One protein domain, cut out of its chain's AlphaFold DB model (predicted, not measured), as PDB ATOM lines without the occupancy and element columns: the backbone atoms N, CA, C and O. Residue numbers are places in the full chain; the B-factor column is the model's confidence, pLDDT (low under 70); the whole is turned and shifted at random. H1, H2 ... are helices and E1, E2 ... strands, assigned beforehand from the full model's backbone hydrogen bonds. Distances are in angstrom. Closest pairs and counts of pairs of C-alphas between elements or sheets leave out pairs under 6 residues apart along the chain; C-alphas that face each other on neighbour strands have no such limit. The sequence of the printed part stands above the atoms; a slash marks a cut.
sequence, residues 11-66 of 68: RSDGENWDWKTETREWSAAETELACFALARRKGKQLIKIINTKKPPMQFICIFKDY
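Overview. This is residues 11 to 66 of the 68 residues of an uncharacterized protein of Scytonema sp. UIC 10036 (UniProt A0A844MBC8). A small twisted sheet, E1 E3 E4 E2, has one helix, H1, packed slantwise on one face, making two layers. A long loop, residues 14 to 25, joins the sheet's two edge strands. The 56 printed residues run E1 E2 H1 E3 E4; sheet and class are mixed, the whole compact, radius of gyration of the C-alphas 10.4 A, spans 28 by 23 by 16 A.

Arrangement. Find the hairpin of E3, residues 45 to 51, and E4, residues 59 to 64, antiparallel, N 50 to O 60 2.8 A. E2, residues 26 to 29, is antiparallel to E4, N 27 to O 61 2.9 A. E1, residues 11 to 13, is parallel to E3, N 12 to O 49 3.1 A. H1, residues 32 to 42, is over E4, only just not over E2, which takes 2 of its C-alphas; its height over the sheet is 7.6 A, closest C-alphas Cys 35 and Cys 61, 5.3 A. Every O i to N i+4 pair in H1 is within hydrogen-bond range. E2, H1 and E3 make a split strand-helix-strand unit, E4 between its strands, crossover right-handed.

Along the chain. E1, 7.3 A, begins at C-alpha 11 (20.389, 84.642, 41.371); E4, 16.6 A, ends at C-alpha 64 (5.546, 85.823, 43.882). E2 is 10.0 A, H1 15.6 A, E3 18.1 A.

Size, cuts and confidence. The farthest C-alphas, Pro 55 and Tyr 66, are 29.8 A apart. The printed part has no cut; E1 to E2 is a long link; no printed residue is under 70.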
ATOM      1  N   ARG A  11      19.394  83.913  40.573       90.06
ATOM      2  CA  ARG A  11      20.389  84.642  41.371       90.06
ATOM      3  C   ARG A  11      21.125  85.630  40.481       90.06
ATOM      4  O   ARG A  11      21.575  85.262  39.401       90.06
ATOM      5  N   SER A  12      21.248  86.876  40.925       88.19
ATOM      6  CA  SER A  12      21.921  87.932  40.156       88.19
ATOM      7  C   SER A  12      22.649  88.926  41.057       88.19
ATOM      8  O   SER A  12      22.297  89.083  42.224       88.19
ATOM      9  N   ASP A  13      23.619  89.645  40.505       86.50
ATOM     10  CA  ASP A  13      24.237  90.788  41.177       86.50
ATOM     11  C   ASP A  13      23.372  92.054  41.034       86.50
ATOM     12  O   ASP A  13      22.605  92.212  40.082       86.50
ATOM     13  N   GLY A  14      23.491  92.979  41.990       81.19
ATOM     14  CA  GLY A  14      22.665  94.192  42.067       81.19
ATOM     15  C   GLY A  14      22.958  95.282  41.033       81.19
ATOM     16  O   GLY A  14      22.420  96.375  41.172       81.19
ATOM     17  N   GLU A  15      23.792  95.028  40.023       78.12
ATOM     18  CA  GLU A  15      24.158  96.027  39.005       78.12
ATOM     19  C   GLU A  15      22.959  96.492  38.169       78.12
ATOM     20  O   GLU A  15      22.889  97.660  37.802       78.12
ATOM     21  N   ASN A  16      21.993  95.603  37.920       75.19
ATOM     22  CA  ASN A  16      20.839  95.874  37.052       75.19
ATOM     23  C   ASN A  16      19.496  95.874  37.794       75.19
ATOM     24  O   ASN A  16      18.442  95.803  37.164       75.19
ATOM     25  N   TRP A  17      19.506  95.903  39.128       83.75
ATOM     26  CA  TRP A  17      18.266  95.930  39.897       83.75
ATOM     27  C   TRP A  17      17.894  97.354  40.303       83.75
ATOM     28  O   TRP A  17      18.603  97.989  41.085       83.75
ATOM     29  N   ASP A  18      16.751  97.830  39.807       86.38
ATOM     30  CA  ASP A  18      16.149  99.095  40.219       86.38
ATOM     31  C   ASP A  18      14.842  98.839  40.975       86.38
ATOM     32  O   ASP A  18      13.804  98.509  40.392       86.38
ATOM     33  N   TRP A  19      14.898  99.056  42.289       82.50
ATOM     34  CA  TRP A  19      13.769  98.929  43.209       82.50
ATOM     35  C   TRP A  19      12.569  99.808  42.840       82.50
ATOM     36  O   TRP A  19      11.454  99.498  43.250       82.50
ATOM     37  N   LYS A  20      12.769 100.894  42.077       87.56
ATOM     38  CA  LYS A  20      11.685 101.785  41.635       87.56
ATOM     39  C   LYS A  20      10.856 101.188  40.505       87.56
ATOM     40  O   LYS A  20       9.700 101.562  40.340       87.56
ATOM     41  N   THR A  21      11.460 100.305  39.713       89.44
ATOM     42  CA  THR A  21      10.803  99.639  38.577       89.44
ATOM     43  C   THR A  21      10.306  98.239  38.924       89.44
ATOM     44  O   THR A  21       9.519  97.667  38.175       89.44
ATOM     45  N   GLU A  22      10.745  97.687  40.058       88.56
ATOM     46  CA  GLU A  22      10.330  96.367  40.517       88.56
ATOM     47  C   GLU A  22       8.889  96.409  41.040       88.56
ATOM     48  O   GLU A  22       8.599  96.995  42.081       88.56
ATOM     49  N   THR A  23       7.981  95.776  40.300       90.69
ATOM     50  CA  THR A  23       6.550  95.713  40.628       90.69
ATOM     51  C   THR A  23       6.203  94.539  41.535       90.69
ATOM     52  O   THR A  23       5.138  94.536  42.154       90.69
ATOM     53  N   ARG A  24       7.075  93.528  41.611       91.62
ATOM     54  CA  ARG A  24       6.873  92.351  42.461       91.62
ATOM     55  C   ARG A  24       7.158  92.693  43.913       91.62
ATOM     56  O   ARG A  24       7.917  93.606  44.219       91.62
ATOM     57  N   GLU A  25       6.579  91.926  44.829       93.44
ATOM     58  CA  GLU A  25       6.882  92.109  46.243       93.44
ATOM     59  C   GLU A  25       8.330  91.717  46.527       93.44
ATOM     60  O   GLU A  25       8.792  90.650  46.121       93.44
ATOM     61  N   TRP A  26       9.041  92.565  47.265       94.56
ATOM     62  CA  TRP A  26      10.429  92.321  47.616       94.56
ATOM     63  C   TRP A  26      10.740  92.686  49.065       94.56
ATOM     64  O   TRP A  26       9.968  93.347  49.764       94.56
ATOM     65  N   SER A  27      11.868  92.197  49.569       94.81
ATOM     66  CA  SER A  27      12.391  92.560  50.889       94.81
ATOM     67  C   SER A  27      13.911  92.483  50.900       94.81
ATOM     68  O   SER A  27      14.492  91.680  50.176       94.81
ATOM     69  N   ALA A  28      14.551  93.305  51.727       94.00
ATOM     70  CA  ALA A  28      15.990  93.235  51.954       94.00
ATOM     71  C   ALA A  28      16.316  92.261  53.100       94.00
ATOM     72  O   ALA A  28      15.535  92.113  54.042       94.00
ATOM     73  N   ALA A  29      17.463  91.597  53.011       94.62
ATOM     74  CA  ALA A  29      17.921  90.590  53.953       94.62
ATOM     75  C   ALA A  29      19.450  90.598  54.093       94.62
ATOM     76  O   ALA A  29      20.191  90.952  53.173       94.62
ATOM     77  N   GLU A  30      19.928  90.168  55.258       93.50
ATOM     78  CA  GLU A  30      21.363  90.055  55.553       93.50
ATOM     79  C   GLU A  30      21.989  88.789  54.949       93.50
ATOM     80  O   GLU A  30      23.180  88.760  54.655       93.50
ATOM     81  N   THR A  31      21.190  87.739  54.726       92.38
ATOM     82  CA  THR A  31      21.641  86.447  54.179       92.38
ATOM     83  C   THR A  31      20.625  85.868  53.195       92.38
ATOM     84  O   THR A  31      19.429  86.147  53.298       92.38
ATOM     85  N   GLU A  32      21.064  84.991  52.283       91.88
ATOM     86  CA  GLU A  32      20.139  84.245  51.411       91.88
ATOM     87  C   GLU A  32      19.140  83.413  52.223       91.88
ATOM     88  O   GLU A  32      17.956  83.368  51.899       91.88
ATOM     89  N   LEU A  33      19.590  82.800  53.326       92.69
ATOM     90  CA  LEU A  33      18.730  82.007  54.206       92.69
ATOM     91  C   LEU A  33      17.561  82.834  54.762       92.69
ATOM     92  O   LEU A  33      16.434  82.341  54.851       92.69
ATOM     93  N   ALA A  34      17.807  84.105  55.080       94.31
ATOM     94  CA  ALA A  34      16.759  85.018  55.509       94.31
ATOM     95  C   ALA A  34      15.732  85.293  54.393       94.31
ATOM     96  O   ALA A  34      14.548  85.401  54.704       94.31
ATOM     97  N   CYS A  35      16.114  85.290  53.108       94.38
ATOM     98  CA  CYS A  35      15.147  85.360  52.005       94.38
ATOM     99  C   CYS A  35      14.174  84.176  52.006       94.38
ATOM    100  O   CYS A  35      12.967  84.368  51.854       94.38
ATOM    101  N   PHE A  36      14.672  82.956  52.229       93.19
ATOM    102  CA  PHE A  36      13.816  81.771  52.333       93.19
ATOM    103  C   PHE A  36      12.876  81.854  53.540       93.19
ATOM    104  O   PHE A  36      11.693  81.519  53.434       93.19
ATOM    105  N   ALA A  37      13.374  82.325  54.686       94.19
ATOM    106  CA  ALA A  37      12.556  82.523  55.880       94.19
ATOM    107  C   ALA A  37      11.466  83.591  55.665       94.19
ATOM    108  O   ALA A  37      10.321  83.391  56.075       94.19
ATOM    109  N   LEU A  38      11.793  84.694  54.981       94.69
ATOM    110  CA  LEU A  38      10.846  85.755  54.630       94.69
ATOM    111  C   LEU A  38       9.746  85.254  53.694       94.69
ATOM    112  O   LEU A  38       8.577  85.535  53.945       94.69
ATOM    113  N   ALA A  39      10.100  84.474  52.671       93.62
ATOM    114  CA  ALA A  39       9.138  83.876  51.749       93.62
ATOM    115  C   ALA A  39       8.122  82.997  52.496       93.62
ATOM    116  O   ALA A  39       6.913  83.203  52.389       93.62
ATOM    117  N   ARG A  40       8.618  82.100  53.362       92.12
ATOM    118  CA  ARG A  40       7.781  81.241  54.217       92.12
ATOM    119  C   ARG A  40       6.873  82.054  55.136       92.12
ATOM    120  O   ARG A  40       5.689  81.758  55.232       92.12
ATOM    121  N   ARG A  41       7.404  83.096  55.786       93.81
ATOM    122  CA  ARG A  41       6.628  83.972  56.680       93.81
ATOM    123  C   ARG A  41       5.531  84.737  55.940       93.81
ATOM    124  O   ARG A  41       4.482  84.993  56.517       93.81
ATOM    125  N   LYS A  42       5.788  85.122  54.691       91.38
ATOM    126  CA  LYS A  42       4.836  85.835  53.831       91.38
ATOM    127  C   LYS A  42       3.822  84.906  53.162       91.38
ATOM    128  O   LYS A  42       2.873  85.410  52.577       91.38
ATOM    129  N   GLY A  43       4.014  83.585  53.227       92.44
ATOM    130  CA  GLY A  43       3.207  82.634  52.461       92.44
ATOM    131  C   GLY A  43       3.399  82.799  50.952       92.44
ATOM    132  O   GLY A  43       2.454  82.617  50.196       92.44
ATOM    133  N   LYS A  44       4.606  83.181  50.520       93.06
ATOM    134  CA  LYS A  44       4.947  83.451  49.117       93.06
ATOM    135  C   LYS A  44       6.109  82.591  48.648       93.06
ATOM    136  O   LYS A  44       6.926  82.139  49.449       93.06
ATOM    137  N   GLN A  45       6.226  82.424  47.336       92.44
ATOM    138  CA  GLN A  45       7.361  81.749  46.724       92.44
ATOM    139  C   GLN A  45       8.514  82.736  46.507       92.44
ATOM    140  O   GLN A  45       8.336  83.785  45.889       92.44
ATOM    141  N   LEU A  46       9.713  82.384  46.974       93.56
ATOM    142  CA  LEU A  46      10.950  83.076  46.604       93.56
ATOM    143  C   LEU A  46      11.317  82.703  45.167       93.56
ATOM    144  O   LEU A  46      11.420  81.517  44.867       93.56
ATOM    145  N   ILE A  47      11.516  83.696  44.302       93.06
ATOM    146  CA  ILE A  47      11.837  83.464  42.882       93.06
ATOM    147  C   ILE A  47      13.149  84.071  42.435       93.06
ATOM    148  O   ILE A  47      13.730  83.598  41.464       93.06
ATOM    149  N   LYS A  48      13.613  85.117  43.119       93.31
ATOM    150  CA  LYS A  48      14.874  85.757  42.778       93.31
ATOM    151  C   LYS A  48      15.575  86.277  44.020       93.31
ATOM    152  O   LYS A  48      14.934  86.835  44.911       93.31
ATOM    153  N   ILE A  49      16.887  86.094  44.062       94.56
ATOM    154  CA  ILE A  49      17.776  86.666  45.067       94.56
ATOM    155  C   ILE A  49      18.791  87.550  44.348       94.56
ATOM    156  O   ILE A  49      19.432  87.131  43.385       94.56
ATOM    157  N   ILE A  50      18.946  88.782  44.818       94.06
ATOM    158  CA  ILE A  50      19.861  89.755  44.228       94.06
ATOM    159  C   ILE A  50      20.892  90.153  45.268       94.06
ATOM    160  O   ILE A  50      20.532  90.707  46.304       94.06
ATOM    161  N   ASN A  51      22.169  89.894  45.005       93.25
ATOM    162  CA  ASN A  51      23.250  90.332  45.877       93.25
ATOM    163  C   ASN A  51      23.742  91.715  45.439       93.25
ATOM    164  O   ASN A  51      24.469  91.875  44.462       93.25
ATOM    165  N   THR A  52      23.348  92.742  46.180       90.44
ATOM    166  CA  THR A  52      23.768  94.128  45.947       90.44
ATOM    167  C   THR A  52      25.200  94.407  46.398       90.44
ATOM    168  O   THR A  52      25.710  95.487  46.108       90.44
ATOM    169  N   LYS A  53      25.842  93.470  47.117       89.12
ATOM    170  CA  LYS A  53      27.179  93.614  47.722       89.12
ATOM    171  C   LYS A  53      27.291  94.853  48.635       89.12
ATOM    172  O   LYS A  53      28.386  95.358  48.872       89.12
ATOM    173  N   LYS A  54      26.152  95.346  49.147       86.62
ATOM    174  CA  LYS A  54      26.027  96.527  50.018       86.62
ATOM    175  C   LYS A  54      25.529  96.112  51.410       86.62
ATOM    176  O   LYS A  54      24.322  95.973  51.604       86.62
ATOM    177  N   PRO A  55      26.426  95.885  52.383       86.94
ATOM    178  CA  PRO A  55      26.030  95.549  53.749       86.94
ATOM    179  C   PRO A  55      25.293  96.720  54.432       86.94
ATOM    180  O   PRO A  55      25.482  97.874  54.036       86.94
ATOM    181  N   PRO A  56      24.474  96.461  55.472       83.06
ATOM    182  CA  PRO A  56      24.271  95.167  56.137       83.06
ATOM    183  C   PRO A  56      23.239  94.251  55.453       83.06
ATOM    184  O   PRO A  56      23.347  93.034  55.557       83.06
ATOM    185  N   MET A  57      22.280  94.801  54.701       88.75
ATOM    186  CA  MET A  57      21.225  94.036  54.017       88.75
ATOM    187  C   MET A  57      21.528  93.898  52.526       88.75
ATOM    188  O   MET A  57      20.867  94.494  51.677       88.75
ATOM    189  N   GLN A  58      22.574  93.138  52.214       91.44
ATOM    190  CA  GLN A  58      23.070  93.052  50.844       91.44
ATOM    191  C   GLN A  58      22.167  92.235  49.913       91.44
ATOM    192  O   GLN A  58      22.288  92.379  48.698       91.44
ATOM    193  N   PHE A  59      21.275  91.393  50.437       94.69
ATOM    194  CA  PHE A  59      20.417  90.542  49.619       94.69
ATOM    195  C   PHE A  59      19.033  91.149  49.451       94.69
ATOM    196  O   PHE A  59      18.397  91.545  50.422       94.69
ATOM    197  N   ILE A  60      18.536  91.157  48.222       94.81
ATOM    198  CA  ILE A  60      17.150  91.481  47.913       94.81
ATOM    199  C   ILE A  60      16.445  90.197  47.506       94.81
ATOM    200  O   ILE A  60      16.876  89.496  46.596       94.81
ATOM    201  N   CYS A  61      15.351  89.909  48.188       95.00
ATOM    202  CA  CYS A  61      14.511  88.744  47.993       95.00
ATOM    203  C   CYS A  61      13.270  89.177  47.209       95.00
ATOM    204  O   CYS A  61      12.522  90.018  47.705       95.00
ATOM    205  N   ILE A  62      13.041  88.621  46.020       94.75
ATOM    206  CA  ILE A  62      11.839  88.876  45.216       94.75
ATOM    207  C   ILE A  62      10.885  87.696  45.349       94.75
ATOM    208  O   ILE A  62      11.280  86.536  45.176       94.75
ATOM    209  N   PHE A  63       9.621  87.999  45.616       94.50
ATOM    210  CA  PHE A  63       8.580  87.015  45.858       94.50
ATOM    211  C   PHE A  63       7.507  87.049  44.768       94.50
ATOM    212  O   PHE A  63       7.270  88.072  44.126       94.50
ATOM    213  N   LYS A  64       6.819  85.920  44.601       92.75
ATOM    214  CA  LYS A  64       5.546  85.823  43.882       92.75
ATOM    215  C   LYS A  64       4.533  85.061  44.725       92.75
ATOM    216  O   LYS A  64       4.916  84.262  45.583       92.75
ATOM    217  N   ASP A  65       3.259  85.291  44.462       91.62
ATOM    218  CA  ASP A  65       2.197  84.472  45.034       91.62
ATOM    219  C   ASP A  65       2.288  83.039  44.485       91.62
ATOM    220  O   ASP A  65       2.774  82.812  43.370       91.62
ATOM    221  N   TYR A  66       1.890  82.060  45.298       84.75
ATOM    222  CA  TYR A  66       1.808  80.678  44.834       84.75
ATOM    223  C   TYR A  66       0.707  80.569  43.767       84.75
ATOM    224  O   TYR A  66      -0.338  81.198  43.933       84.75
TER     225      TYR A  66